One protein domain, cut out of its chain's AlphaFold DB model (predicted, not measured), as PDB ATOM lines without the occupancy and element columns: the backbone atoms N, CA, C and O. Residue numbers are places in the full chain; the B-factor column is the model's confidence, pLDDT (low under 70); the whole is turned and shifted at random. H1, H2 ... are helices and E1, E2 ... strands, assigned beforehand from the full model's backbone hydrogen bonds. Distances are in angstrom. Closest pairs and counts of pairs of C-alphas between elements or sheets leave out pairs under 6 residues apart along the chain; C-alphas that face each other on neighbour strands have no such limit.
ATOM      1  N   GLN A 567    -190.725  51.941  36.623       71.62
ATOM      2  CA  GLN A 567    -191.761  50.894  36.422       71.62
ATOM      3  C   GLN A 567    -191.499  50.101  35.126       71.62
ATOM      4  O   GLN A 567    -191.144  50.665  34.098       71.62
ATOM      5  N   GLY A 568    -191.495  48.775  35.201       77.19
ATOM      6  CA  GLY A 568    -191.088  47.857  34.132       77.19
ATOM      7  C   GLY A 568    -192.272  46.997  33.729       77.19
ATOM      8  O   GLY A 568    -193.042  46.603  34.600       77.19
ATOM      9  N   TYR A 569    -192.440  46.725  32.441       79.31
ATOM     10  CA  TYR A 569    -193.660  46.174  31.856       79.31
ATOM     11  C   TYR A 569    -193.362  45.106  30.798       79.31
ATOM     12  O   TYR A 569    -192.453  45.272  29.983       79.31
ATOM     13  N   ASP A 570    -194.129  44.016  30.789       81.25
ATOM     14  CA  ASP A 570    -194.033  43.003  29.734       81.25
ATOM     15  C   ASP A 570    -194.602  43.514  28.397       81.25
ATOM     16  O   ASP A 570    -195.140  44.624  28.289       81.25
ATOM     17  N   ARG A 571    -194.523  42.673  27.358       79.19
ATOM     18  CA  ARG A 571    -195.111  42.950  26.035       79.19
ATOM     19  C   ARG A 571    -196.612  43.293  26.083       79.19
ATOM     20  O   ARG A 571    -197.115  43.936  25.165       79.19
ATOM     21  N   ASP A 572    -197.315  42.853  27.128       81.31
ATOM     22  CA  ASP A 572    -198.757  42.989  27.344       81.31
ATOM     23  C   ASP A 572    -199.101  44.132  28.333       81.31
ATOM     24  O   ASP A 572    -200.271  44.342  28.683       81.31
ATOM     25  N   ARG A 573    -198.091  44.930  28.724       86.50
ATOM     26  CA  ARG A 573    -198.126  46.073  29.659       86.50
ATOM     27  C   ARG A 573    -198.495  45.728  31.102       86.50
ATOM     28  O   ARG A 573    -198.900  46.615  31.855       86.50
ATOM     29  N   GLN A 574    -198.376  44.467  31.498       82.00
ATOM     30  CA  GLN A 574    -198.462  44.082  32.904       82.00
ATOM     31  C   GLN A 574    -197.147  44.436  33.589       82.00
ATOM     32  O   GLN A 574    -196.076  44.326  32.991       82.00
ATOM     33  N   LEU A 575    -197.228  44.898  34.828       80.69
ATOM     34  CA  LEU A 575    -196.076  45.335  35.602       80.69
ATOM     35  C   LEU A 575    -195.174  44.128  35.959       80.69
ATOM     36  O   LEU A 575    -195.656  43.151  36.535       80.69
ATOM     37  N   ILE A 576    -193.885  44.201  35.591       75.69
ATOM     38  CA  ILE A 576    -192.850  43.149  35.719       75.69
ATOM     39  C   ILE A 576    -191.529  43.573  36.370       75.69
ATOM     40  O   ILE A 576    -190.751  42.693  36.727       75.69
ATOM     41  N   TYR A 577    -191.263  44.858  36.594       68.56
ATOM     42  CA  TYR A 577    -190.465  45.271  37.754       68.56
ATOM     43  C   TYR A 577    -191.343  46.515  38.349       68.56
ATOM     44  O   TYR A 577    -191.730  47.352  37.538       68.56
ATOM     45  N   TRP A 578    -191.596  46.796  39.674       74.62
ATOM     46  CA  TRP A 578    -192.051  48.156  40.236       74.62
ATOM     47  C   TRP A 578    -191.323  48.724  41.520       74.62
ATOM     48  O   TRP A 578    -191.503  48.190  42.595       74.62
ATOM     49  N   ASN A 579    -190.480  49.779  41.488       59.69
ATOM     50  CA  ASN A 579    -189.478  50.010  42.577       59.69
ATOM     51  C   ASN A 579    -189.999  50.837  43.799       59.69
ATOM     52  O   ASN A 579    -191.105  51.367  43.725       59.69
ATOM     53  N   PRO A 580    -189.231  51.038  44.906       62.94
ATOM     54  CA  PRO A 580    -189.726  51.714  46.119       62.94
ATOM     55  C   PRO A 580    -190.003  53.180  45.866       62.94
ATOM     56  O   PRO A 580    -190.886  53.766  46.478       62.94
ATOM     57  N   ALA A 581    -189.232  53.794  44.971       65.12
ATOM     58  CA  ALA A 581    -189.502  55.150  44.553       65.12
ATOM     59  C   ALA A 581    -190.861  55.225  43.842       65.12
ATOM     60  O   ALA A 581    -191.545  56.216  44.019       65.12
ATOM     61  N   SER A 582    -191.312  54.186  43.132       75.00
ATOM     62  CA  SER A 582    -192.690  54.081  42.617       75.00
ATOM     63  C   SER A 582    -193.727  53.835  43.711       75.00
ATOM     64  O   SER A 582    -194.799  54.431  43.660       75.00
ATOM     65  N   GLU A 583    -193.418  53.034  44.734       78.00
ATOM     66  CA  GLU A 583    -194.303  52.870  45.899       78.00
ATOM     67  C   GLU A 583    -194.480  54.183  46.681       78.00
ATOM     68  O   GLU A 583    -195.587  54.542  47.075       78.00
ATOM     69  N   GLN A 584    -193.395  54.939  46.865       74.38
ATOM     70  CA  GLN A 584    -193.392  56.233  47.549       74.38
ATOM     71  C   GLN A 584    -193.988  57.356  46.689       74.38
ATOM     72  O   GLN A 584    -194.626  58.256  47.230       74.38
ATOM     73  N   LEU A 585    -193.798  57.309  45.367       71.69
ATOM     74  CA  LEU A 585    -194.273  58.333  44.434       71.69
ATOM     75  C   LEU A 585    -195.739  58.137  44.027       71.69
ATOM     76  O   LEU A 585    -196.431  59.120  43.792       71.69
ATOM     77  N   TYR A 586    -196.222  56.891  43.983       78.38
ATOM     78  CA  TYR A 586    -197.581  56.556  43.544       78.38
ATOM     79  C   TYR A 586    -198.418  55.802  44.589       78.38
ATOM     80  O   TYR A 586    -199.540  55.402  44.293       78.38
ATOM     81  N   GLY A 587    -197.935  55.600  45.816       70.25
ATOM     82  CA  GLY A 587    -198.736  55.174  46.975       70.25
ATOM     83  C   GLY A 587    -199.342  53.762  46.934       70.25
ATOM     84  O   GLY A 587    -199.921  53.333  47.934       70.25
ATOM     85  N   TYR A 588    -199.231  53.039  45.819       79.94
ATOM     86  CA  TYR A 588    -199.405  51.591  45.774       79.94
ATOM     87  C   TYR A 588    -198.212  50.963  46.485       79.94
ATOM     88  O   TYR A 588    -197.080  51.166  46.043       79.94
ATOM     89  N   SER A 589    -198.446  50.166  47.535       80.19
ATOM     90  CA  SER A 589    -197.446  49.142  47.845       80.19
ATOM     91  C   SER A 589    -197.366  48.259  46.611       80.19
ATOM     92  O   SER A 589    -198.391  48.031  45.953       80.19
ATOM     93  N   SER A 590    -196.178  47.786  46.247       74.56
ATOM     94  CA  SER A 590    -196.046  47.073  44.983       74.56
ATOM     95  C   SER A 590    -197.005  45.897  44.914       74.56
ATOM     96  O   SER A 590    -197.635  45.687  43.884       74.56
ATOM     97  N   THR A 591    -197.240  45.252  46.065       74.31
ATOM     98  CA  THR A 591    -198.172  44.135  46.295       74.31
ATOM     99  C   THR A 591    -199.606  44.350  45.822       74.31
ATOM    100  O   THR A 591    -200.371  43.389  45.722       74.31
ATOM    101  N   GLU A 592    -199.988  45.588  45.528       79.00
ATOM    102  CA  GLU A 592    -201.276  45.965  44.948       79.00
ATOM    103  C   GLU A 592    -201.168  46.288  43.446       79.00
ATOM    104  O   GLU A 592    -202.168  46.213  42.723       79.00
ATOM    105  N   ALA A 593    -199.960  46.636  42.995       78.94
ATOM    106  CA  ALA A 593    -199.581  47.055  41.655       78.94
ATOM    107  C   ALA A 593    -199.063  45.935  40.732       78.94
ATOM    108  O   ALA A 593    -199.350  45.983  39.534       78.94
ATOM    109  N   LEU A 594    -198.309  44.934  41.202       79.38
ATOM    110  CA  LEU A 594    -197.716  43.956  40.280       79.38
ATOM    111  C   LEU A 594    -198.724  43.009  39.635       79.38
ATOM    112  O   LEU A 594    -199.766  42.667  40.192       79.38
ATOM    113  N   GLY A 595    -198.436  42.649  38.381       74.56
ATOM    114  CA  GLY A 595    -199.389  41.983  37.491       74.56
ATOM    115  C   GLY A 595    -200.561  42.863  37.025       74.56
ATOM    116  O   GLY A 595    -201.236  42.492  36.066       74.56
ATOM    117  N   GLN A 596    -200.799  44.036  37.627       85.19
ATOM    118  CA  GLN A 596    -201.743  45.015  37.083       85.19
ATOM    119  C   GLN A 596    -201.161  45.655  35.817       85.19
ATOM    120  O   GLN A 596    -199.953  45.623  35.560       85.19
ATOM    121  N   LYS A 597    -202.029  46.274  35.018       85.06
ATOM    122  CA  LYS A 597    -201.633  46.964  33.789       85.06
ATOM    123  C   LYS A 597    -201.173  48.394  34.056       85.06
ATOM    124  O   LYS A 597    -201.821  49.109  34.821       85.06
ATOM    125  N   LEU A 598    -200.146  48.838  33.326       85.38
ATOM    126  CA  LEU A 598    -199.718  50.244  33.233       85.38
ATOM    127  C   LEU A 598    -200.923  51.184  33.109       85.38
ATOM    128  O   LEU A 598    -201.078  52.120  33.893       85.38
ATOM    129  N   GLU A 599    -201.800  50.895  32.141       83.12
ATOM    130  CA  GLU A 599    -202.981  51.705  31.861       83.12
ATOM    131  C   GLU A 599    -203.986  51.789  33.022       83.12
ATOM    132  O   GLU A 599    -204.756  52.740  33.044       83.12
ATOM    133  N   ASP A 600    -203.979  50.868  33.991       80.88
ATOM    134  CA  ASP A 600    -204.919  50.862  35.119       80.88
ATOM    135  C   ASP A 600    -204.347  51.418  36.433       80.88
ATOM    136  O   ASP A 600    -205.131  51.886  37.258       80.88
ATOM    137  N   LEU A 601    -203.017  51.450  36.588       83.44
ATOM    138  CA  LEU A 601    -202.322  51.909  37.798       83.44
ATOM    139  C   LEU A 601    -202.190  53.432  37.902       83.44
ATOM    140  O   LEU A 601    -202.791  54.055  38.777       83.44
ATOM    141  N   ILE A 602    -201.366  54.008  37.022       83.12
ATOM    142  CA  ILE A 602    -200.849  55.382  37.143       83.12
ATOM    143  C   ILE A 602    -201.212  56.277  35.958       83.12
ATOM    144  O   ILE A 602    -200.953  57.476  35.993       83.12
ATOM    145  N   ILE A 603    -201.818  55.731  34.898       85.81
ATOM    146  CA  ILE A 603    -202.187  56.509  33.710       85.81
ATOM    147  C   ILE A 603    -203.589  57.138  33.877       85.81
ATOM    148  O   ILE A 603    -204.576  56.396  34.033       85.81
ATOM    149  N   PRO A 604    -203.719  58.482  33.783       83.19
ATOM    150  CA  PRO A 604    -205.009  59.175  33.822       83.19
ATOM    151  C   PRO A 604    -206.003  58.639  32.778       83.19
ATOM    152  O   PRO A 604    -205.580  58.337  31.656       83.19
ATOM    153  N   PRO A 605    -207.315  58.532  33.083       83.06
ATOM    154  CA  PRO A 605    -208.323  57.947  32.188       83.06
ATOM    155  C   PRO A 605    -208.301  58.475  30.745       83.06
ATOM    156  O   PRO A 605    -208.459  57.708  29.794       83.06
ATOM    157  N   GLU A 606    -208.059  59.773  30.579       78.75
ATOM    158  CA  GLU A 606    -207.932  60.494  29.311       78.75
ATOM    159  C   GLU A 606    -206.682  60.130  28.485       78.75
ATOM    160  O   GLU A 606    -206.692  60.295  27.265       78.75
ATOM    161  N   MET A 607    -205.624  59.602  29.111       80.25
ATOM    162  CA  MET A 607    -204.356  59.239  28.458       80.25
ATOM    163  C   MET A 607    -204.271  57.754  28.069       80.25
ATOM    164  O   MET A 607    -203.554  57.412  27.124       80.25
ATOM    165  N   ARG A 608    -205.020  56.868  28.745       87.31
ATOM    166  CA  ARG A 608    -204.914  55.393  28.627       87.31
ATOM    167  C   ARG A 608    -204.905  54.880  27.185       87.31
ATOM    168  O   ARG A 608    -204.023  54.115  26.804       87.31
ATOM    169  N   ALA A 609    -205.855  55.333  26.367       78.81
ATOM    170  CA  ALA A 609    -206.012  54.874  24.983       78.81
ATOM    171  C   ALA A 609    -204.816  55.231  24.073       78.81
ATOM    172  O   ALA A 609    -204.538  54.519  23.106       78.81
ATOM    173  N   TRP A 610    -204.101  56.317  24.381       81.81
ATOM    174  CA  TRP A 610    -202.905  56.724  23.646       81.81
ATOM    175  C   TRP A 610    -201.670  55.932  24.093       81.81
ATOM    176  O   TRP A 610    -200.965  55.398  23.239       81.81
ATOM    177  N   VAL A 611    -201.461  55.778  25.409       81.38
ATOM    178  CA  VAL A 611    -200.329  55.014  25.976       81.38
ATOM    179  C   VAL A 611    -200.336  53.564  25.481       81.38
ATOM    180  O   VAL A 611    -199.311  53.074  25.015       81.38
ATOM    181  N   VAL A 612    -201.503  52.906  25.494       85.94
ATOM    182  CA  VAL A 612    -201.678  51.539  24.969       85.94
ATOM    183  C   VAL A 612    -201.182  51.416  23.524       85.94
ATOM    184  O   VAL A 612    -200.353  50.559  23.231       85.94
ATOM    185  N   THR A 613    -201.636  52.312  22.641       81.38
ATOM    186  CA  THR A 613    -201.273  52.284  21.214       81.38
ATOM    187  C   THR A 613    -199.775  52.543  21.010       81.38
ATOM    188  O   THR A 613    -199.135  51.875  20.202       81.38
ATOM    189  N   ALA A 614    -199.199  53.485  21.764       79.25
ATOM    190  CA  ALA A 614    -197.796  53.874  21.632       79.25
ATOM    191  C   ALA A 614    -196.812  52.759  22.040       79.25
ATOM    192  O   ALA A 614    -195.750  52.627  21.431       79.25
ATOM    193  N   VAL A 615    -197.161  51.936  23.036       79.94
ATOM    194  CA  VAL A 615    -196.339  50.785  23.448       79.94
ATOM    195  C   VAL A 615    -196.487  49.611  22.472       79.94
ATOM    196  O   VAL A 615    -195.487  48.981  22.128       79.94
ATOM    197  N   GLU A 616    -197.699  49.339  21.975       83.19
ATOM    198  CA  GLU A 616    -197.948  48.251  21.011       83.19
ATOM    199  C   GLU A 616    -197.203  48.473  19.681       83.19
ATOM    200  O   GLU A 616    -196.543  47.554  19.187       83.19
ATOM    201  N   ASP A 617    -197.213  49.702  19.149       80.06
ATOM    202  CA  ASP A 617    -196.434  50.063  17.956       80.06
ATOM    203  C   ASP A 617    -194.914  49.912  18.185       80.06
ATOM    204  O   ASP A 617    -194.189  49.517  17.268       80.06
ATOM    205  N   TRP A 618    -194.407  50.181  19.394       75.38
ATOM    206  CA  TRP A 618    -192.977  50.055  19.703       75.38
ATOM    207  C   TRP A 618    -192.524  48.593  19.812       75.38
ATOM    208  O   TRP A 618    -191.520  48.222  19.201       75.38
ATOM    209  N   VAL A 619    -193.283  47.736  20.508       80.62
ATOM    210  CA  VAL A 619    -192.996  46.288  20.608       80.62
ATOM    211  C   VAL A 619    -193.030  45.616  19.226       80.62
ATOM    212  O   VAL A 619    -192.252  44.699  18.961       80.62
ATOM    213  N   ALA A 620    -193.850  46.119  18.295       78.62
ATOM    214  CA  ALA A 620    -193.870  45.686  16.895       78.62
ATOM    215  C   ALA A 620    -192.652  46.151  16.052       78.62
ATOM    216  O   ALA A 620    -192.596  45.872  14.851       78.62
ATOM    217  N   GLY A 621    -191.676  46.847  16.647       68.00
ATOM    218  CA  GLY A 621    -190.497  47.393  15.964       68.00
ATOM    219  C   GLY A 621    -190.700  48.791  15.364       68.00
ATOM    220  O   GLY A 621    -189.940  49.193  14.481       68.00
ATOM    221  N   GLY A 622    -191.733  49.514  15.805       64.50
ATOM    222  CA  GLY A 622    -192.015  50.898  15.432       64.50
ATOM    223  C   GLY A 622    -191.166  51.931  16.183       64.50
ATOM    224  O   GLY A 622    -190.054  51.663  16.638       64.50
ATOM    225  N   ALA A 623    -191.680  53.159  16.275       63.00
ATOM    226  CA  ALA A 623    -190.973  54.265  16.915       63.00
ATOM    227  C   ALA A 623    -190.988  54.137  18.448       63.00
ATOM    228  O   ALA A 623    -192.023  53.842  19.036       63.00
ATOM    229  N   ALA A 624    -189.847  54.406  19.087       66.25
ATOM    230  CA  ALA A 624    -189.728  54.384  20.541       66.25
ATOM    231  C   ALA A 624    -190.548  55.496  21.214       66.25
ATOM    232  O   ALA A 624    -190.593  56.624  20.711       66.25
ATOM    233  N   VAL A 625    -191.135  55.197  22.377       69.06
ATOM    234  CA  VAL A 625    -191.829  56.195  23.205       69.06
ATOM    235  C   VAL A 625    -190.788  57.182  23.761       69.06
ATOM    236  O   VAL A 625    -189.846  56.755  24.435       69.06
ATOM    237  N   PRO A 626    -190.888  58.491  23.459       52.72
ATOM    238  CA  PRO A 626    -189.856  59.458  23.817       52.72
ATOM    239  C   PRO A 626    -189.922  59.854  25.295       52.72
ATOM    240  O   PRO A 626    -191.002  60.055  25.854       52.72
ATOM    241  N   ALA A 627    -188.752  60.053  25.906       54.88
ATOM    242  CA  ALA A 627    -188.660  60.560  27.269       54.88
ATOM    243  C   ALA A 627    -189.247  61.981  27.386       54.88
ATOM    244  O   ALA A 627    -188.945  62.843  26.555       54.88
ATOM    245  N   SER A 628    -190.099  62.226  28.385       51.81
ATOM    246  CA  SER A 628    -190.856  63.480  28.528       51.81
ATOM    247  C   SER A 628    -191.371  63.722  29.956       51.81
ATOM    248  O   SER A 628    -191.447  62.804  30.767       51.81
ATOM    249  N   GLU A 629    -191.714  64.977  30.271       60.69
ATOM    250  CA  GLU A 629    -192.439  65.319  31.503       60.69
ATOM    251  C   GLU A 629    -193.910  64.888  31.380       60.69
ATOM    252  O   GLU A 629    -194.569  65.238  30.399       60.69
ATOM    253  N   LEU A 630    -194.417  64.139  32.362       69.81
ATOM    254  CA  LEU A 630    -195.771  63.584  32.403       69.81
ATOM    255  C   LEU A 630    -196.407  63.793  33.786       69.81
ATOM    256  O   LEU A 630    -195.730  63.758  34.813       69.81
ATOM    257  N   THR A 631    -197.733  63.943  33.805       74.38
ATOM    258  CA  THR A 631    -198.545  63.890  35.026       74.38
ATOM    259  C   THR A 631    -199.220  62.525  35.098       74.38
ATOM    260  O   THR A 631    -200.128  62.235  34.318       74.38
ATOM    261  N   LEU A 632    -198.744  61.678  36.005       85.50
ATOM    262  CA  LEU A 632    -199.291  60.353  36.294       85.50
ATOM    263  C   LEU A 632    -200.126  60.422  37.591       85.50
ATOM    264  O   LEU A 632    -200.465  61.523  38.030       85.50
ATOM    265  N   MET A 633    -200.534  59.294  38.178       81.69
ATOM    266  CA  MET A 633    -201.420  59.269  39.356       81.69
ATOM    267  C   MET A 633    -200.966  58.298  40.444       81.69
ATOM    268  O   MET A 633    -200.375  57.264  40.145       81.69
ATOM    269  N   ASP A 634    -201.319  58.598  41.695       78.69
ATOM    270  CA  ASP A 634    -201.174  57.684  42.830       78.69
ATOM    271  C   ASP A 634    -202.414  56.780  43.057       78.69
ATOM    272  O   ASP A 634    -203.482  56.968  42.468       78.69
ATOM    273  N   LYS A 635    -202.286  55.816  43.978       82.50
ATOM    274  CA  LYS A 635    -203.339  54.902  44.473       82.50
ATOM    275  C   LYS A 635    -204.614  55.592  44.967       82.50
ATOM    276  O   LYS A 635    -205.677  54.974  45.020       82.50
ATOM    277  N   GLN A 636    -204.513  56.845  45.393       77.88
ATOM    278  CA  GLN A 636    -205.620  57.633  45.933       77.88
ATOM    279  C   GLN A 636    -206.279  58.505  44.847       77.88
ATOM    280  O   GLN A 636    -207.336  59.089  45.096       77.88
ATOM    281  N   GLY A 637    -205.709  58.538  43.637       72.19
ATOM    282  CA  GLY A 637    -206.163  59.330  42.495       72.19
ATOM    283  C   GLY A 637    -205.571  60.742  42.440       72.19
ATOM    284  O   GLY A 637    -206.081  61.575  41.689       72.19
ATOM    285  N   ASN A 638    -204.530  61.037  43.223       82.12
ATOM    286  CA  ASN A 638    -203.840  62.326  43.190       82.12
ATOM    287  C   ASN A 638    -202.891  62.396  41.978       82.12
ATOM    288  O   ASN A 638    -202.251  61.391  41.664       82.12
ATOM    289  N   PRO A 639    -202.755  63.555  41.307       70.06
ATOM    290  CA  PRO A 639    -201.804  63.735  40.214       70.06
ATOM    291  C   PRO A 639    -200.362  63.852  40.729       70.06
ATOM    292  O   PRO A 639    -200.101  64.520  41.729       70.06
ATOM    293  N   VAL A 640    -199.424  63.245  40.006       75.38
ATOM    294  CA  VAL A 640    -198.007  63.127  40.375       75.38
ATOM    295  C   VAL A 640    -197.132  63.472  39.170       75.38
ATOM    296  O   VAL A 640    -197.300  62.891  38.099       75.38
ATOM    297  N   GLU A 641    -196.210  64.428  39.309       70.12
ATOM    298  CA  GLU A 641    -195.418  64.935  38.178       70.12
ATOM    299  C   GLU A 641    -193.996  64.372  38.098       70.12
ATOM    300  O   GLU A 641    -193.186  64.510  39.019       70.12
ATOM    301  N   VAL A 642    -193.680  63.784  36.943       59.06
ATOM    302  CA  VAL A 642    -192.458  63.008  36.718       59.06
ATOM    303  C   VAL A 642    -191.838  63.266  35.350       59.06
ATOM    304  O   VAL A 642    -192.524  63.615  34.394       59.06
ATOM    305  N   PHE A 643    -190.529  63.058  35.231       59.00
ATOM    306  CA  PHE A 643    -189.839  62.950  33.950       59.00
ATOM    307  C   PHE A 643    -189.650  61.470  33.631       59.00
ATOM    308  O   PHE A 643    -188.792  60.821  34.227       59.00
ATOM    309  N   SER A 644    -190.462  60.954  32.711       56.19
ATOM    310  CA  SER A 644    -190.526  59.537  32.354       56.19
ATOM    311  C   SER A 644    -189.676  59.230  31.126       56.19
ATOM    312  O   SER A 644    -189.793  59.900  30.101       56.19
ATOM    313  N   SER A 645    -188.827  58.205  31.196       55.75
ATOM    314  CA  SER A 645    -187.857  57.823  30.160       55.75
ATOM    315  C   SER A 645    -187.840  56.313  29.948       55.75
ATOM    316  O   SER A 645    -187.668  55.559  30.896       55.75
ATOM    317  N   HIS A 646    -188.021  55.849  28.714       67.81
ATOM    318  CA  HIS A 646    -188.326  54.445  28.435       67.81
ATOM    319  C   HIS A 646    -187.182  53.741  27.679       67.81
ATOM    320  O   HIS A 646    -186.570  54.334  26.787       67.81
ATOM    321  N   VAL A 647    -186.934  52.457  27.956       60.06
ATOM    322  CA  VAL A 647    -186.032  51.591  27.166       60.06
ATOM    323  C   VAL A 647    -186.635  50.195  26.977       60.06
ATOM    324  O   VAL A 647    -187.410  49.749  27.809       60.06
ATOM    325  N   MET A 648    -186.310  49.507  25.880       65.50
ATOM    326  CA  MET A 648    -186.755  48.134  25.604       65.50
ATOM    327  C   MET A 648    -185.544  47.197  25.680       65.50
ATOM    328  O   MET A 648    -184.528  47.474  25.035       65.50
ATOM    329  N   LEU A 649    -185.629  46.119  26.459       62.22
ATOM    330  CA  LEU A 649    -184.562  45.129  26.648       62.22
ATOM    331  C   LEU A 649    -185.048  43.733  26.249       62.22
ATOM    332  O   LEU A 649    -186.240  43.456  26.314       62.22
ATOM    333  N   ASN A 650    -184.127  42.858  25.839       56.12
ATOM    334  CA  ASN A 650    -184.444  41.456  25.571       56.12
ATOM    335  C   ASN A 650    -184.024  40.586  26.754       56.12
ATOM    336  O   ASN A 650    -182.849  40.584  27.132       56.12
ATOM    337  N   ASN A 651    -184.960  39.791  27.262       46.81
ATOM    338  CA  ASN A 651    -184.669  38.763  28.246       46.81
ATOM    339  C   ASN A 651    -183.907  37.578  27.629       46.81
ATOM    340  O   ASN A 651    -183.579  37.520  26.440       46.81
ATOM    341  N   LEU A 652    -183.627  36.591  28.469       41.53
ATOM    342  CA  LEU A 652    -182.695  35.505  28.185       41.53
ATOM    343  C   LEU A 652    -183.198  34.434  27.211       41.53
ATOM    344  O   LEU A 652    -182.386  33.652  26.711       41.53
ATOM    345  N   ALA A 653    -184.504  34.407  26.937       40.44
ATOM    346  CA  ALA A 653    -185.106  33.626  25.858       40.44
ATOM    347  C   ALA A 653    -185.215  34.431  24.545       40.44
ATOM    348  O   ALA A 653    -185.557  33.869  23.505       40.44
ATOM    349  N   GLY A 654    -184.892  35.730  24.582       48.84
ATOM    350  CA  GLY A 654    -184.906  36.647  23.445       48.84
ATOM    351  C   GLY A 654    -186.172  37.500  23.316       48.84
ATOM    352  O   GLY A 654    -186.396  38.044  22.235       48.84
ATOM    353  N   GLU A 655    -186.996  37.615  24.363       62.84
ATOM    354  CA  GLU A 655    -188.283  38.330  24.311       62.84
ATOM    355  C   GLU A 655    -188.200  39.767  24.870       62.84
ATOM    356  O   GLU A 655    -187.411  39.995  25.788       62.84
ATOM    357  N   PRO A 656    -188.968  40.737  24.323       64.75
ATOM    358  CA  PRO A 656    -188.845  42.155  24.666       64.75
ATOM    359  C   PRO A 656    -189.660  42.575  25.903       64.75
ATOM    360  O   PRO A 656    -190.827  42.208  26.052       64.75
ATOM    361  N   GLU A 657    -189.052  43.425  26.726       73.19
ATOM    362  CA  GLU A 657    -189.569  43.955  27.993       73.19
ATOM    363  C   GLU A 657    -189.292  45.470  28.082       73.19
ATOM    364  O   GLU A 657    -188.208  45.935  27.715       73.19
ATOM    365  N   MET A 658    -190.271  46.261  28.541       70.88
ATOM    366  CA  MET A 658    -190.250  47.729  28.508       70.88
ATOM    367  C   MET A 658    -189.999  48.343  29.887       70.88
ATOM    368  O   MET A 658    -190.762  48.157  30.824       70.88
ATOM    369  N   TYR A 659    -188.971  49.170  29.989       69.06
ATOM    370  CA  TYR A 659    -188.438  49.710  31.229       69.06
ATOM    371  C   TYR A 659    -188.622  51.249  31.273       69.06
ATOM    372  O   TYR A 659    -187.775  51.982  30.762       69.06
ATOM    373  N   CYS A 660    -189.682  51.757  31.918       62.47
ATOM    374  CA  CYS A 660    -189.924  53.189  32.194       62.47
ATOM    375  C   CYS A 660    -189.148  53.674  33.435       62.47
ATOM    376  O   CYS A 660    -189.125  52.979  34.445       62.47
ATOM    377  N   VAL A 661    -188.502  54.837  33.372       57.50
ATOM    378  CA  VAL A 661    -187.680  55.461  34.423       57.50
ATOM    379  C   VAL A 661    -188.217  56.869  34.675       57.50
ATOM    380  O   VAL A 661    -188.037  57.746  33.834       57.50
ATOM    381  N   ASP A 662    -188.847  57.079  35.823       63.75
ATOM    382  CA  ASP A 662    -189.607  58.269  36.198       63.75
ATOM    383  C   ASP A 662    -188.920  59.039  37.330       63.75
ATOM    384  O   ASP A 662    -189.041  58.734  38.517       63.75
ATOM    385  N   ILE A 663    -188.209  60.104  36.984       53.00
ATOM    386  CA  ILE A 663    -187.645  61.007  37.990       53.00
ATOM    387  C   ILE A 663    -188.794  61.841  38.559       53.00
ATOM    388  O   ILE A 663    -189.433  62.559  37.789       53.00
ATOM    389  N   ASN A 664    -189.049  61.799  39.874       60.25
ATOM    390  CA  ASN A 664    -189.995  62.734  40.489       60.25
ATOM    391  C   ASN A 664    -189.508  64.160  40.203       60.25
ATOM    392  O   ASN A 664    -188.433  64.552  40.659       60.25
ATOM    393  N   LEU A 665    -190.268  64.930  39.422       52.84
ATOM    394  CA  LEU A 665    -189.849  66.278  39.047       52.84
ATOM    395  C   LEU A 665    -189.985  67.250  40.206       52.84
ATOM    396  O   LEU A 665    -189.294  68.273  40.187       52.84
ATOM    397  N   SER A 666    -190.837  66.921  41.187       53.06
ATOM    398  CA  SER A 666    -191.199  67.798  42.293       53.06
ATOM    399  C   SER A 666    -189.967  68.484  42.883       53.06
ATOM    400  O   SER A 666    -189.935  69.686  42.747       53.06
ATOM    401  N   PRO A 667    -188.878  67.840  43.354       44.19
ATOM    402  CA  PRO A 667    -187.759  68.549  43.999       44.19
ATOM    403  C   PRO A 667    -187.035  69.617  43.145       44.19
ATOM    404  O   PRO A 667    -186.671  70.675  43.658       44.19
ATOM    405  N   ASP A 836    -171.964  38.134  49.086       72.62
ATOM    406  CA  ASP A 836    -173.246  37.601  48.579       72.62
ATOM    407  C   ASP A 836    -174.191  38.736  48.120       72.62
ATOM    408  O   ASP A 836    -174.117  39.844  48.647       72.62
ATOM    409  N   LEU A 837    -175.093  38.481  47.157       65.75
ATOM    410  CA  LEU A 837    -176.074  39.482  46.703       65.75
ATOM    411  C   LEU A 837    -177.255  39.584  47.673       65.75
ATOM    412  O   LEU A 837    -177.866  38.586  48.057       65.75
ATOM    413  N   LEU A 838    -177.607  40.825  47.991       69.06
ATOM    414  CA  LEU A 838    -178.707  41.197  48.869       69.06
ATOM    415  C   LEU A 838    -179.675  42.107  48.102       69.06
ATOM    416  O   LEU A 838    -179.329  43.250  47.810       69.06
ATOM    417  N   LEU A 839    -180.864  41.598  47.768       67.88
ATOM    418  CA  LEU A 839    -181.996  42.397  47.283       67.88
ATOM    419  C   LEU A 839    -182.956  42.621  48.455       67.88
ATOM    420  O   LEU A 839    -183.268  41.672  49.173       67.88
ATOM    421  N   ARG A 840    -183.478  43.832  48.643       73.44
ATOM    422  CA  ARG A 840    -184.659  44.067  49.498       73.44
ATOM    423  C   ARG A 840    -185.899  44.046  48.605       73.44
ATOM    424  O   ARG A 840    -185.818  44.602  47.521       73.44
ATOM    425  N   VAL A 841    -186.979  43.346  48.967       76.75
ATOM    426  CA  VAL A 841    -188.008  42.927  47.989       76.75
ATOM    427  C   VAL A 841    -189.447  42.970  48.538       76.75
ATOM    428  O   VAL A 841    -189.743  42.247  49.481       76.75
ATOM    429  N   ALA A 842    -190.368  43.752  47.970       78.06
ATOM    430  CA  ALA A 842    -191.791  43.708  48.312       78.06
ATOM    431  C   ALA A 842    -192.414  42.311  48.058       78.06
ATOM    432  O   ALA A 842    -191.909  41.559  47.220       78.06
ATOM    433  N   PRO A 843    -193.474  41.905  48.792       73.56
ATOM    434  CA  PRO A 843    -193.901  40.501  48.853       73.56
ATOM    435  C   PRO A 843    -194.349  39.824  47.553       73.56
ATOM    436  O   PRO A 843    -194.321  38.600  47.432       73.56
ATOM    437  N   ASP A 844    -194.775  40.622  46.593       69.50
ATOM    438  CA  ASP A 844    -195.133  40.257  45.226       69.50
ATOM    439  C   ASP A 844    -193.934  40.186  44.277       69.50
ATOM    440  O   ASP A 844    -194.099  39.874  43.105       69.50
ATOM    441  N   GLY A 845    -192.735  40.448  44.794       64.94
ATOM    442  CA  GLY A 845    -191.448  40.291  44.145       64.94
ATOM    443  C   GLY A 845    -190.803  41.588  43.667       64.94
ATOM    444  O   GLY A 845    -189.785  41.486  42.990       64.94
ATOM    445  N   THR A 846    -191.348  42.774  43.963       72.31
ATOM    446  CA  THR A 846    -190.687  44.068  43.668       72.31
ATOM    447  C   THR A 846    -189.360  44.193  44.371       72.31
ATOM    448  O   THR A 846    -189.347  43.871  45.534       72.31
ATOM    449  N   CYS A 847    -188.260  44.645  43.758       75.12
ATOM    450  CA  CYS A 847    -187.026  44.915  44.503       75.12
ATOM    451  C   CYS A 847    -186.699  46.415  44.696       75.12
ATOM    452  O   CYS A 847    -187.141  47.287  43.945       75.12
ATOM    453  N   LEU A 848    -186.065  46.685  45.841       64.94
ATOM    454  CA  LEU A 848    -186.128  47.895  46.664       64.94
ATOM    455  C   LEU A 848    -184.749  48.394  47.156       64.94
ATOM    456  O   LEU A 848    -184.591  49.574  47.468       64.94
ATOM    457  N   SER A 849    -183.725  47.536  47.178       61.19
ATOM    458  CA  SER A 849    -182.306  47.930  47.112       61.19
ATOM    459  C   SER A 849    -181.423  46.709  46.853       61.19
ATOM    460  O   SER A 849    -181.425  45.787  47.675       61.19
ATOM    461  N   SER A 850    -180.589  46.755  45.812       68.00
ATOM    462  CA  SER A 850    -179.496  45.804  45.601       68.00
ATOM    463  C   SER A 850    -178.201  46.308  46.223       68.00
ATOM    464  O   SER A 850    -177.808  47.465  46.046       68.00
ATOM    465  N   MET A 851    -177.488  45.406  46.890       66.38
ATOM    466  CA  MET A 851    -176.129  45.617  47.392       66.38
ATOM    467  C   MET A 851    -175.220  44.501  46.858       66.38
ATOM    468  O   MET A 851    -175.584  43.323  46.940       66.38
ATOM    469  N   TYR A 852    -174.051  44.872  46.319       59.38
ATOM    470  CA  TYR A 852    -173.004  43.932  45.892       59.38
ATOM    471  C   TYR A 852    -171.736  44.066  46.721       59.38
ATOM    472  O   TYR A 852    -171.431  45.166  47.185       59.38
ATOM    473  N   PRO A 853    -170.943  42.984  46.794       60.66
ATOM    474  CA  PRO A 853    -169.540  43.069  47.164       60.66
ATOM    475  C   PRO A 853    -168.782  43.966  46.176       60.66
ATOM    476  O   PRO A 853    -169.089  44.001  44.982       60.66
ATOM    477  N   SER A 854    -167.735  44.633  46.652       52.78
ATOM    478  CA  SER A 854    -166.930  45.586  45.873       52.78
ATOM    479  C   SER A 854    -166.161  44.989  44.679       52.78
ATOM    480  O   SER A 854    -165.669  45.752  43.850       52.78
ATOM    481  N   ASP A 855    -166.077  43.656  44.563       49.72
ATOM    482  CA  ASP A 855    -165.214  42.962  43.596       49.72
ATOM    483  C   ASP A 855    -165.919  42.089  42.524       49.72
ATOM    484  O   ASP A 855    -165.219  41.718  41.588       49.72
ATOM    485  N   ASP A 856    -167.228  41.759  42.562       47.47
ATOM    486  CA  ASP A 856    -167.863  40.748  41.654       47.47
ATOM    487  C   ASP A 856    -169.392  40.931  41.402       47.47
ATOM    488  O   ASP A 856    -170.144  40.995  42.370       47.47
ATOM    489  N   ALA A 857    -169.901  40.946  40.139       43.31
ATOM    490  CA  ALA A 857    -171.355  41.133  39.838       43.31
ATOM    491  C   ALA A 857    -171.986  40.886  38.400       43.31
ATOM    492  O   ALA A 857    -173.130  41.302  38.230       43.31
ATOM    493  N   GLN A 858    -171.361  40.340  37.327       45.62
ATOM    494  CA  GLN A 858    -172.002  40.208  35.954       45.62
ATOM    495  C   GLN A 858    -172.767  38.902  35.748       45.62
ATOM    496  O   GLN A 858    -173.699  38.837  34.940       45.62
ATOM    497  N   GLU A 859    -172.332  37.849  36.440       50.50
ATOM    498  CA  GLU A 859    -172.982  36.533  36.385       50.50
ATOM    499  C   GLU A 859    -174.476  36.679  36.748       50.50
ATOM    500  O   GLU A 859    -175.361  36.083  36.135       50.50
ATOM    501  N   PHE A 860    -174.754  37.681  37.576       58.00
ATOM    502  CA  PHE A 860    -176.036  38.279  37.893       58.00
ATOM    503  C   PHE A 860    -176.603  39.252  36.815       58.00
ATOM    504  O   PHE A 860    -175.988  40.264  36.479       58.00
ATOM    505  N   LEU A 861    -177.838  39.009  36.337       55.97
ATOM    506  CA  LEU A 861    -178.628  39.946  35.499       55.97
ATOM    507  C   LEU A 861    -179.251  41.080  36.328       55.97
ATOM    508  O   LEU A 861    -179.893  40.741  37.325       55.97
ATOM    509  N   PRO A 862    -179.202  42.368  35.927       59.19
ATOM    510  CA  PRO A 862    -180.080  43.383  36.507       59.19
ATOM    511  C   PRO A 862    -181.542  42.966  36.327       59.19
ATOM    512  O   PRO A 862    -182.150  43.245  35.300       59.19
ATOM    513  N   VAL A 863    -182.106  42.380  37.393       52.84
ATOM    514  CA  VAL A 863    -183.416  42.826  37.858       52.84
ATOM    515  C   VAL A 863    -183.131  44.283  38.093       52.84
ATOM    516  O   VAL A 863    -182.399  44.604  39.031       52.84
ATOM    517  N   GLN A 864    -183.510  45.144  37.145       58.41
ATOM    518  CA  GLN A 864    -183.250  46.543  37.406       58.41
ATOM    519  C   GLN A 864    -184.018  46.887  38.652       58.41
ATOM    520  O   GLN A 864    -183.431  47.613  39.458       58.41
ATOM    521  N   ARG A 865    -185.299  46.376  38.692       60.56
ATOM    522  CA  ARG A 865    -187.857  46.970  39.832       60.56
ATOM    523  C   ARG A 865    -188.864  45.886  40.617       60.56
ATOM    524  O   ARG A 865    -189.292  46.201  41.712       60.56
ATOM    525  N   HIS A 866    -189.213  44.662  40.104       72.38
ATOM    526  CA  HIS A 866    -189.627  43.282  40.511       72.38
ATOM    527  C   HIS A 866    -188.933  42.158  39.703       72.38
ATOM    528  O   HIS A 866    -188.395  42.369  38.625       72.38
ATOM    529  N   LEU A 867    -188.957  40.941  40.248       66.12
ATOM    530  CA  LEU A 867    -188.235  39.743  39.801       66.12
ATOM    531  C   LEU A 867    -188.547  39.179  38.399       66.12
ATOM    532  O   LEU A 867    -187.727  38.410  37.889       66.12
ATOM    533  N   SER A 868    -189.686  39.481  37.766       63.41
ATOM    534  CA  SER A 868    -190.047  38.807  36.501       63.41
ATOM    535  C   SER A 868    -189.390  39.366  35.237       63.41
ATOM    536  O   SER A 868    -189.478  38.711  34.208       63.41
ATOM    537  N   GLU A 869    -188.660  40.482  35.325       58.16
ATOM    538  CA  GLU A 869    -187.639  40.884  34.328       58.16
ATOM    539  C   GLU A 869    -186.514  39.834  34.161       58.16
ATOM    540  O   GLU A 869    -185.726  39.869  33.216       58.16
ATOM    541  N   VAL A 870    -186.361  38.923  35.131       66.00
ATOM    542  CA  VAL A 870    -185.219  37.995  35.200       66.00
ATOM    543  C   VAL A 870    -185.634  36.529  35.292       66.00
ATOM    544  O   VAL A 870    -184.858  35.659  34.896       66.00
ATOM    545  N   LEU A 871    -186.847  36.230  35.764       70.56
ATOM    546  CA  LEU A 871    -187.344  34.864  35.942       70.56
ATOM    547  C   LEU A 871    -188.493  34.542  34.970       70.56
ATOM    548  O   LEU A 871    -189.500  35.251  34.978       70.56
ATOM    549  N   PRO A 872    -188.420  33.440  34.192       79.00
ATOM    550  CA  PRO A 872    -189.536  33.011  33.353       79.00
ATOM    551  C   PRO A 872    -190.776  32.666  34.201       79.00
ATOM    552  O   PRO A 872    -190.618  32.281  35.365       79.00
ATOM    553  N   PRO A 873    -192.002  32.707  33.633       68.25
ATOM    554  CA  PRO A 873    -193.256  32.671  34.404       68.25
ATOM    555  C   PRO A 873    -193.402  31.513  35.409       68.25
ATOM    556  O   PRO A 873    -194.002  31.679  36.470       68.25
ATOM    557  N   GLU A 874    -192.826  30.347  35.101       73.50
ATOM    558  CA  GLU A 874    -192.828  29.165  35.974       73.50
ATOM    559  C   GLU A 874    -191.993  29.365  37.256       73.50
ATOM    560  O   GLU A 874    -192.397  28.909  38.329       73.50
ATOM    561  N   LEU A 875    -190.858  30.072  37.172       78.31
ATOM    562  CA  LEU A 875    -189.987  30.361  38.318       78.31
ATOM    563  C   LEU A 875    -190.456  31.581  39.113       78.31
ATOM    564  O   LEU A 875    -190.340  31.580  40.338       78.31
ATOM    565  N   LEU A 876    -191.051  32.579  38.449       68.81
ATOM    566  CA  LEU A 876    -191.677  33.707  39.139       68.81
ATOM    567  C   LEU A 876    -192.703  33.213  40.164       68.81
ATOM    568  O   LEU A 876    -192.599  33.519  41.350       68.81
ATOM    569  N   GLN A 877    -193.663  32.393  39.725       77.38
ATOM    570  CA  GLN A 877    -194.724  31.904  40.603       77.38
ATOM    571  C   GLN A 877    -194.169  31.047  41.756       77.38
ATOM    572  O   GLN A 877    -194.711  31.086  42.860       77.38
ATOM    573  N   GLN A 878    -193.073  30.307  41.544       80.19
ATOM    574  CA  GLN A 878    -192.360  29.611  42.623       80.19
ATOM    575  C   GLN A 878    -191.815  30.595  43.670       80.19
ATOM    576  O   GLN A 878    -191.960  30.337  44.869       80.19
ATOM    577  N   GLN A 879    -191.225  31.708  43.228       78.75
ATOM    578  CA  GLN A 879    -190.618  32.709  44.101       78.75
ATOM    579  C   GLN A 879    -191.667  33.499  44.887       78.75
ATOM    580  O   GLN A 879    -191.555  33.579  46.106       78.75
ATOM    581  N   LEU A 880    -192.739  33.980  44.248       76.75
ATOM    582  CA  LEU A 880    -193.797  34.727  44.949       76.75
ATOM    583  C   LEU A 880    -194.488  33.854  46.000       76.75
ATOM    584  O   LEU A 880    -194.659  34.265  47.145       76.75
ATOM    585  N   ASN A 881    -194.740  32.583  45.669       82.19
ATOM    586  CA  ASN A 881    -195.242  31.605  46.630       82.19
ATOM    587  C   ASN A 881    -194.277  31.370  47.811       82.19
ATOM    588  O   ASN A 881    -194.705  30.806  48.815       82.19
ATOM    589  N   ALA A 882    -192.980  31.683  47.707       80.25
ATOM    590  CA  ALA A 882    -192.018  31.608  48.814       80.25
ATOM    591  C   ALA A 882    -191.932  32.931  49.598       80.25
ATOM    592  O   ALA A 882    -191.801  32.896  50.820       80.25
ATOM    593  N   VAL A 883    -192.066  34.074  48.920       76.88
ATOM    594  CA  VAL A 883    -192.062  35.410  49.530       76.88
ATOM    595  C   VAL A 883    -193.351  35.675  50.315       76.88
ATOM    596  O   VAL A 883    -193.259  36.041  51.485       76.88
ATOM    597  N   GLU A 884    -194.532  35.358  49.770       78.75
ATOM    598  CA  GLU A 884    -195.806  35.387  50.509       78.75
ATOM    599  C   GLU A 884    -195.720  34.512  51.774       78.75
ATOM    600  O   GLU A 884    -196.125  34.924  52.860       78.75
ATOM    601  N   ARG A 885    -195.096  33.327  51.674       79.94
ATOM    602  CA  ARG A 885    -194.831  32.462  52.837       79.94
ATOM    603  C   ARG A 885    -193.867  33.095  53.839       79.94
ATOM    604  O   ARG A 885    -194.120  32.981  55.036       79.94
ATOM    605  N   ALA A 886    -192.794  33.752  53.407       81.38
ATOM    606  CA  ALA A 886    -191.853  34.411  54.313       81.38
ATOM    607  C   ALA A 886    -192.480  35.623  55.018       81.38
ATOM    608  O   ALA A 886    -192.360  35.734  56.235       81.38
ATOM    609  N   ALA A 887    -193.211  36.475  54.296       75.44
ATOM    610  CA  ALA A 887    -193.921  37.625  54.857       75.44
ATOM    611  C   ALA A 887    -195.048  37.193  55.818       75.44
ATOM    612  O   ALA A 887    -195.164  37.727  56.920       75.44
ATOM    613  N   ALA A 888    -195.829  36.165  55.464       77.44
ATOM    614  CA  ALA A 888    -196.925  35.669  56.301       77.44
ATOM    615  C   ALA A 888    -196.478  34.830  57.519       77.44
ATOM    616  O   ALA A 888    -197.274  34.635  58.440       77.44
ATOM    617  N   THR A 889    -195.246  34.302  57.543       77.19
ATOM    618  CA  THR A 889    -194.751  33.443  58.645       77.19
ATOM    619  C   THR A 889    -193.551  33.999  59.413       77.19
ATOM    620  O   THR A 889    -193.243  33.485  60.488       77.19
ATOM    621  N   GLY A 890    -192.856  35.008  58.882       70.38
ATOM    622  CA  GLY A 890    -191.592  35.523  59.418       70.38
ATOM    623  C   GLY A 890    -190.417  34.535  59.355       70.38
ATOM    624  O   GLY A 890    -189.378  34.794  59.957       70.38
ATOM    625  N   ALA A 891    -190.568  33.386  58.685       72.31
ATOM    626  CA  ALA A 891    -189.588  32.303  58.698       72.31
ATOM    627  C   ALA A 891    -188.752  32.248  57.410       72.31
ATOM    628  O   ALA A 891    -189.302  32.270  56.307       72.31
ATOM    629  N   LEU A 892    -187.434  32.079  57.563       75.44
ATOM    630  CA  LEU A 892    -186.473  31.965  56.465       75.44
ATOM    631  C   LEU A 892    -186.824  30.798  55.519       75.44
ATOM    632  O   LEU A 892    -186.750  29.636  55.919       75.44
ATOM    633  N   GLN A 893    -187.172  31.092  54.262       83.81
ATOM    634  CA  GLN A 893    -187.334  30.069  53.210       83.81
ATOM    635  C   GLN A 893    -186.028  29.928  52.412       83.81
ATOM    636  O   GLN A 893    -185.349  30.930  52.205       83.81
ATOM    637  N   VAL A 894    -185.678  28.720  51.945       80.12
ATOM    638  CA  VAL A 894    -184.464  28.471  51.132       80.12
ATOM    639  C   VAL A 894    -184.730  27.436  50.028       80.12
ATOM    640  O   VAL A 894    -185.327  26.397  50.316       80.12
ATOM    641  N   TYR A 895    -184.286  27.686  48.787       82.19
ATOM    642  CA  TYR A 895    -184.352  26.730  47.659       82.19
ATOM    643  C   TYR A 895    -183.335  27.034  46.533       82.19
ATOM    644  O   TYR A 895    -182.700  28.086  46.538       82.19
ATOM    645  N   GLU A 896    -183.195  26.121  45.557       80.50
ATOM    646  CA  GLU A 896    -182.383  26.291  44.331       80.50
ATOM    647  C   GLU A 896    -183.255  26.313  43.052       80.50
ATOM    648  O   GLU A 896    -184.291  25.639  43.006       80.50
ATOM    649  N   HIS A 897    -182.818  26.997  41.981       75.00
ATOM    650  CA  HIS A 897    -183.424  26.904  40.630       75.00
ATOM    651  C   HIS A 897    -182.422  27.101  39.469       75.00
ATOM    652  O   HIS A 897    -181.238  27.340  39.707       75.00
ATOM    653  N   ARG A 898    -182.879  26.975  38.206       75.06
ATOM    654  CA  ARG A 898    -182.075  27.217  36.984       75.06
ATOM    655  C   ARG A 898    -182.915  27.675  35.782       75.06
ATOM    656  O   ARG A 898    -184.019  27.169  35.594       75.06
ATOM    657  N   PHE A 899    -182.358  28.529  34.924       67.62
ATOM    658  CA  PHE A 899    -182.978  28.997  33.671       67.62
ATOM    659  C   PHE A 899    -181.912  29.431  32.643       67.62
ATOM    660  O   PHE A 899    -180.765  29.713  32.997       67.62
ATOM    661  N   GLN A 900    -182.260  29.384  31.351       61.41
ATOM    662  CA  GLN A 900    -181.364  29.719  30.231       61.41
ATOM    663  C   GLN A 900    -180.937  31.198  30.324       61.41
ATOM    664  O   GLN A 900    -181.790  32.036  30.595       61.41
ATOM    665  N   LYS A 901    -179.653  31.517  30.082       56.50
ATOM    666  CA  LYS A 901    -179.075  32.879  30.051       56.50
ATOM    667  C   LYS A 901    -178.444  33.166  28.682       56.50
ATOM    668  O   LYS A 901    -177.226  33.107  28.536       56.50
ATOM    669  N   GLY A 902    -179.265  33.430  27.659       58.94
ATOM    670  CA  GLY A 902    -178.795  33.557  26.273       58.94
ATOM    671  C   GLY A 902    -178.214  32.231  25.765       58.94
ATOM    672  O   GLY A 902    -178.859  31.187  25.882       58.94
ATOM    673  N   ASP A 903    -176.972  32.242  25.274       49.22
ATOM    674  CA  ASP A 903    -176.238  31.012  24.922       49.22
ATOM    675  C   ASP A 903    -175.767  30.200  26.161       49.22
ATOM    676  O   ASP A 903    -175.264  29.084  26.019       49.22
ATOM    677  N   CYS A 904    -175.937  30.725  27.385       55.25
ATOM    678  CA  CYS A 904    -175.437  30.150  28.643       55.25
ATOM    679  C   CYS A 904    -176.555  29.604  29.572       55.25
ATOM    680  O   CYS A 904    -177.742  29.640  29.250       55.25
ATOM    681  N   MET A 905    -176.182  29.041  30.731       71.06
ATOM    682  CA  MET A 905    -177.070  28.292  31.646       71.06
ATOM    683  C   MET A 905    -176.650  28.506  33.116       71.06
ATOM    684  O   MET A 905    -175.522  28.167  33.476       71.06
ATOM    685  N   VAL A 906    -177.560  29.029  33.952       67.31
ATOM    686  CA  VAL A 906    -177.289  29.582  35.306       67.31
ATOM    687  C   VAL A 906    -178.028  28.825  36.420       67.31
ATOM    688  O   VAL A 906    -179.066  28.216  36.159       67.31
ATOM    689  N   TYR A 907    -177.489  28.856  37.649       73.44
ATOM    690  CA  TYR A 907    -178.041  28.244  38.867       73.44
ATOM    691  C   TYR A 907    -177.911  29.184  40.087       73.44
ATOM    692  O   TYR A 907    -176.821  29.681  40.363       73.44
ATOM    693  N   GLU A 908    -178.978  29.350  40.877       73.88
ATOM    694  CA  GLU A 908    -179.014  30.231  42.068       73.88
ATOM    695  C   GLU A 908    -179.540  29.482  43.317       73.88
ATOM    696  O   GLU A 908    -180.410  28.618  43.193       73.88
ATOM    697  N   GLU A 909    -179.045  29.836  44.514       78.69
ATOM    698  CA  GLU A 909    -179.662  29.556  45.829       78.69
ATOM    699  C   GLU A 909    -180.348  30.840  46.330       78.69
ATOM    700  O   GLU A 909    -179.697  31.877  46.463       78.69
ATOM    701  N   VAL A 910    -181.646  30.781  46.633       75.56
ATOM    702  CA  VAL A 910    -182.437  31.922  47.127       75.56
ATOM    703  C   VAL A 910    -182.787  31.707  48.596       75.56
ATOM    704  O   VAL A 910    -183.374  30.680  48.939       75.56
ATOM    705  N   ARG A 911    -182.481  32.688  49.456       81.50
ATOM    706  CA  ARG A 911    -182.933  32.746  50.857       81.50
ATOM    707  C   ARG A 911    -183.865  33.932  51.066       81.50
ATOM    708  O   ARG A 911    -183.538  35.033  50.641       81.50
ATOM    709  N   VAL A 912    -184.989  33.713  51.740       77.81
ATOM    710  CA  VAL A 912    -186.103  34.668  51.837       77.81
ATOM    711  C   VAL A 912    -186.375  35.020  53.302       77.81
ATOM    712  O   VAL A 912    -186.898  34.175  54.026       77.81
ATOM    713  N   SER A 913    -186.037  36.236  53.746       80.06
ATOM    714  CA  SER A 913    -186.233  36.697  55.134       80.06
ATOM    715  C   SER A 913    -186.978  38.031  55.185       80.06
ATOM    716  O   SER A 913    -186.546  38.989  54.554       80.06
ATOM    717  N   ALA A 914    -188.091  38.132  55.913       76.62
ATOM    718  CA  ALA A 914    -188.868  39.373  55.966       76.62
ATOM    719  C   ALA A 914    -188.103  40.498  56.694       76.62
ATOM    720  O   ALA A 914    -187.657  40.309  57.825       76.62
ATOM    721  N   ILE A 915    -187.987  41.672  56.063       74.12
ATOM    722  CA  ILE A 915    -187.541  42.911  56.719       74.12
ATOM    723  C   ILE A 915    -188.764  43.575  57.355       74.12
ATOM    724  O   ILE A 915    -188.780  43.823  58.559       74.12
ATOM    725  N   SER A 916    -189.799  43.832  56.555       73.44
ATOM    726  CA  SER A 916    -191.086  44.402  56.955       73.44
ATOM    727  C   SER A 916    -192.248  43.587  56.355       73.44
ATOM    728  O   SER A 916    -192.033  42.503  55.813       73.44
ATOM    729  N   ALA A 917    -193.485  44.076  56.476       66.75
ATOM    730  CA  ALA A 917    -194.629  43.467  55.793       66.75
ATOM    731  C   ALA A 917    -194.552  43.650  54.270       66.75
ATOM    732  O   ALA A 917    -194.939  42.748  53.537       66.75
ATOM    733  N   ASP A 918    -193.999  44.780  53.827       66.88
ATOM    734  CA  ASP A 918    -193.918  45.217  52.432       66.88
ATOM    735  C   ASP A 918    -192.476  45.138  51.897       66.88
ATOM    736  O   ASP A 918    -192.153  45.710  50.865       66.88
ATOM    737  N   GLU A 919    -191.580  44.429  52.598       74.94
ATOM    738  CA  GLU A 919    -190.182  44.270  52.195       74.94
ATOM    739  C   GLU A 919    -189.523  43.016  52.791       74.94
ATOM    740  O   GLU A 919    -189.621  42.732  53.981       74.94
ATOM    741  N   VAL A 920    -188.772  42.287  51.974       79.88
ATOM    742  CA  VAL A 920    -188.192  40.978  52.268       79.88
ATOM    743  C   VAL A 920    -186.765  40.943  51.728       79.88
ATOM    744  O   VAL A 920    -186.537  41.142  50.542       79.88
ATOM    745  N   LEU A 921    -185.778  40.683  52.583       78.00
ATOM    746  CA  LEU A 921    -184.406  40.448  52.155       78.00
ATOM    747  C   LEU A 921    -184.336  39.112  51.402       78.00
ATOM    748  O   LEU A 921    -184.468  38.039  52.003       78.00
ATOM    749  N   LEU A 922    -184.098  39.182  50.093       81.88
ATOM    750  CA  LEU A 922    -183.608  38.059  49.312       81.88
ATOM    751  C   LEU A 922    -182.082  38.070  49.323       81.88
ATOM    752  O   LEU A 922    -181.445  38.879  48.646       81.88
ATOM    753  N   MET A 923    -181.496  37.137  50.067       78.31
ATOM    754  CA  MET A 923    -180.078  36.818  49.946       78.31
ATOM    755  C   MET A 923    -179.943  35.762  48.844       78.31
ATOM    756  O   MET A 923    -180.326  34.605  49.036       78.31
ATOM    757  N   VAL A 924    -179.464  36.183  47.671       74.94
ATOM    758  CA  VAL A 924    -179.341  35.342  46.473       74.94
ATOM    759  C   VAL A 924    -177.868  35.028  46.245       74.94
ATOM    760  O   VAL A 924    -177.054  35.920  46.016       74.94
ATOM    761  N   ARG A 925    -177.519  33.746  46.294       73.88
ATOM    762  CA  ARG A 925    -176.155  33.261  46.077       73.88
ATOM    763  C   ARG A 925    -176.066  32.593  44.712       73.88
ATOM    764  O   ARG A 925    -176.778  31.624  44.450       73.88
ATOM    765  N   ASP A 926    -175.167  33.083  43.862       63.03
ATOM    766  CA  ASP A 926    -174.834  32.384  42.623       63.03
ATOM    767  C   ASP A 926    -174.115  31.071  42.971       63.03
ATOM    768  O   ASP A 926    -173.156  31.044  43.748       63.03
ATOM    769  N   ILE A 927    -174.610  29.963  42.422       66.19
ATOM    770  CA  ILE A 927    -174.010  28.633  42.572       66.19
ATOM    771  C   ILE A 927    -173.639  28.035  41.209       66.19
ATOM    772  O   ILE A 927    -173.254  26.870  41.131       66.19
ATOM    773  N   THR A 928    -173.696  28.821  40.132       62.66
ATOM    774  CA  THR A 928    -173.419  28.415  38.752       62.66
ATOM    775  C   THR A 928    -172.024  27.822  38.618       62.66
ATOM    776  O   THR A 928    -171.901  26.687  38.161       62.66
ATOM    777  N   GLN A 929    -170.979  28.511  39.094       58.03
ATOM    778  CA  GLN A 929    -169.609  27.983  39.051       58.03
ATOM    779  C   GLN A 929    -169.486  26.663  39.835       58.03
ATOM    780  O   GLN A 929    -168.878  25.714  39.346       58.03
ATOM    781  N   ARG A 930    -170.138  26.540  41.003       61.31
ATOM    782  CA  ARG A 930    -170.192  25.285  41.778       61.31
ATOM    783  C   ARG A 930    -170.852  24.154  40.979       61.31
ATOM    784  O   ARG A 930    -170.258  23.088  40.847       61.31
ATOM    785  N   LYS A 931    -172.037  24.375  40.399       62.28
ATOM    786  CA  LYS A 931    -172.759  23.360  39.601       62.28
ATOM    787  C   LYS A 931    -172.018  23.015  38.298       62.28
ATOM    788  O   LYS A 931    -172.074  21.872  37.844       62.28
ATOM    789  N   GLN A 932    -171.290  23.965  37.703       53.72
ATOM    790  CA  GLN A 932    -170.419  23.730  36.546       53.72
ATOM    791  C   GLN A 932    -169.188  22.885  36.916       53.72
ATOM    792  O   GLN A 932    -168.861  21.955  36.179       53.72
TER     793      GLN A 932
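Overview. This is residues 567 to 667 and 836 to 932 of the 1109 residues of the protein "PAS domain S-box protein" of Leptolyngbya sp. SIOISBB (UniProt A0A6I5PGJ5). Two lobes stand side by side, each built on a strongly twisted five-stranded sheet, and they meet where E2 and H1 of one come near E7 of the other. In one lobe the long helix H5 lies along one face of the sheet E7 E6 E10 E9 E8, with little H6 near E9 on the opposite face; in the other, H1 is on the sheet E2 E1 E5 E4 E3, which H2, H3 and H4 graze. Both sheets are antiparallel in those orders, and the class is mixed, helices and strands. The 198 printed residues hold six named helices and ten named strands, along the chain E1 E2 H1 H2 H3 H4 E3 E4 E5 E6 E7 H5 E8 E9 E10 H6. The whole is compact, with a radius of gyration of the C-alphas of 17.2 A and spans of 51 by 38 by 32 A.

Along the chain. One sheet has E6 (837 to 841), E7 (847 to 851), E8 (893 to 901, 24.7 A), E9 (904 to 914, 31.8 A) and E10 (920 to 926, 18.6 A). H5 is residues 873 to 889, 24.3 A, and H6 residues 928 to 932, with C-alpha 932 at (-170.419, 23.730, 36.546). The other sheet has E1 (567 to 569), beginning at C-alpha 567 (-191.761, 50.894, 36.422), E2 (575 to 578), E3 (628 to 633, 15.7 A), E4 (639 to 650, 31.8 A) and E5 (656 to 664, 26.0 A). H1 is residues 580 to 586, H2 590 to 593, H3 598 to 601 and H4 608 to 619, 17.0 A.

Arrangement. E8, E9 and E10 form a meander, each strand the antiparallel neighbour of the one before, with N 910 and O 895 at 2.9 A and N 921 and O 913 at 2.7 A. H5 is over E9 at a height over the sheet of 8.5 A, along the strands at 9 degrees on the local plane; the C-alphas of Ala 887 and Ala 914 are their closest, 5.5 A. E3, E4 and E5 form the other meander, with N 630 and O 642 at 2.8 A and N 659 and O 647 at 2.7 A; E4 bends by 64 degrees at residue 642. H3 and H4 touch, closest at the C-alphas of Glu 599 and Arg 608, 5.3 A, with residues 608 to 612 of H4 alone. H1 only grazes the sheet E7 E6 E10 E9 E8, with its residues 580 to 583; the closest C-alphas of H1 and E7 are those of Pro 580 and Leu 848, 5.3 A apart. Every O i to N i+4 pair is within hydrogen-bond range in H1 and H6, 7 of 8 in H4 and 11 of 13 in H5; H2 and H3 are too short for one.

Size, cuts and confidence. The farthest C-alphas, of Glu 606 and Arg 930, are 53.1 A apart. Residues 668 to 835 are not printed, and C-alphas 667 and 836 are 34.5 A apart across the cut. The link E7 to H5, residues 852 to 872, is long. Mean pLDDT of the printed part is 70.4; 83 residues are under 70, among them 642 to 656 and 848 to 865.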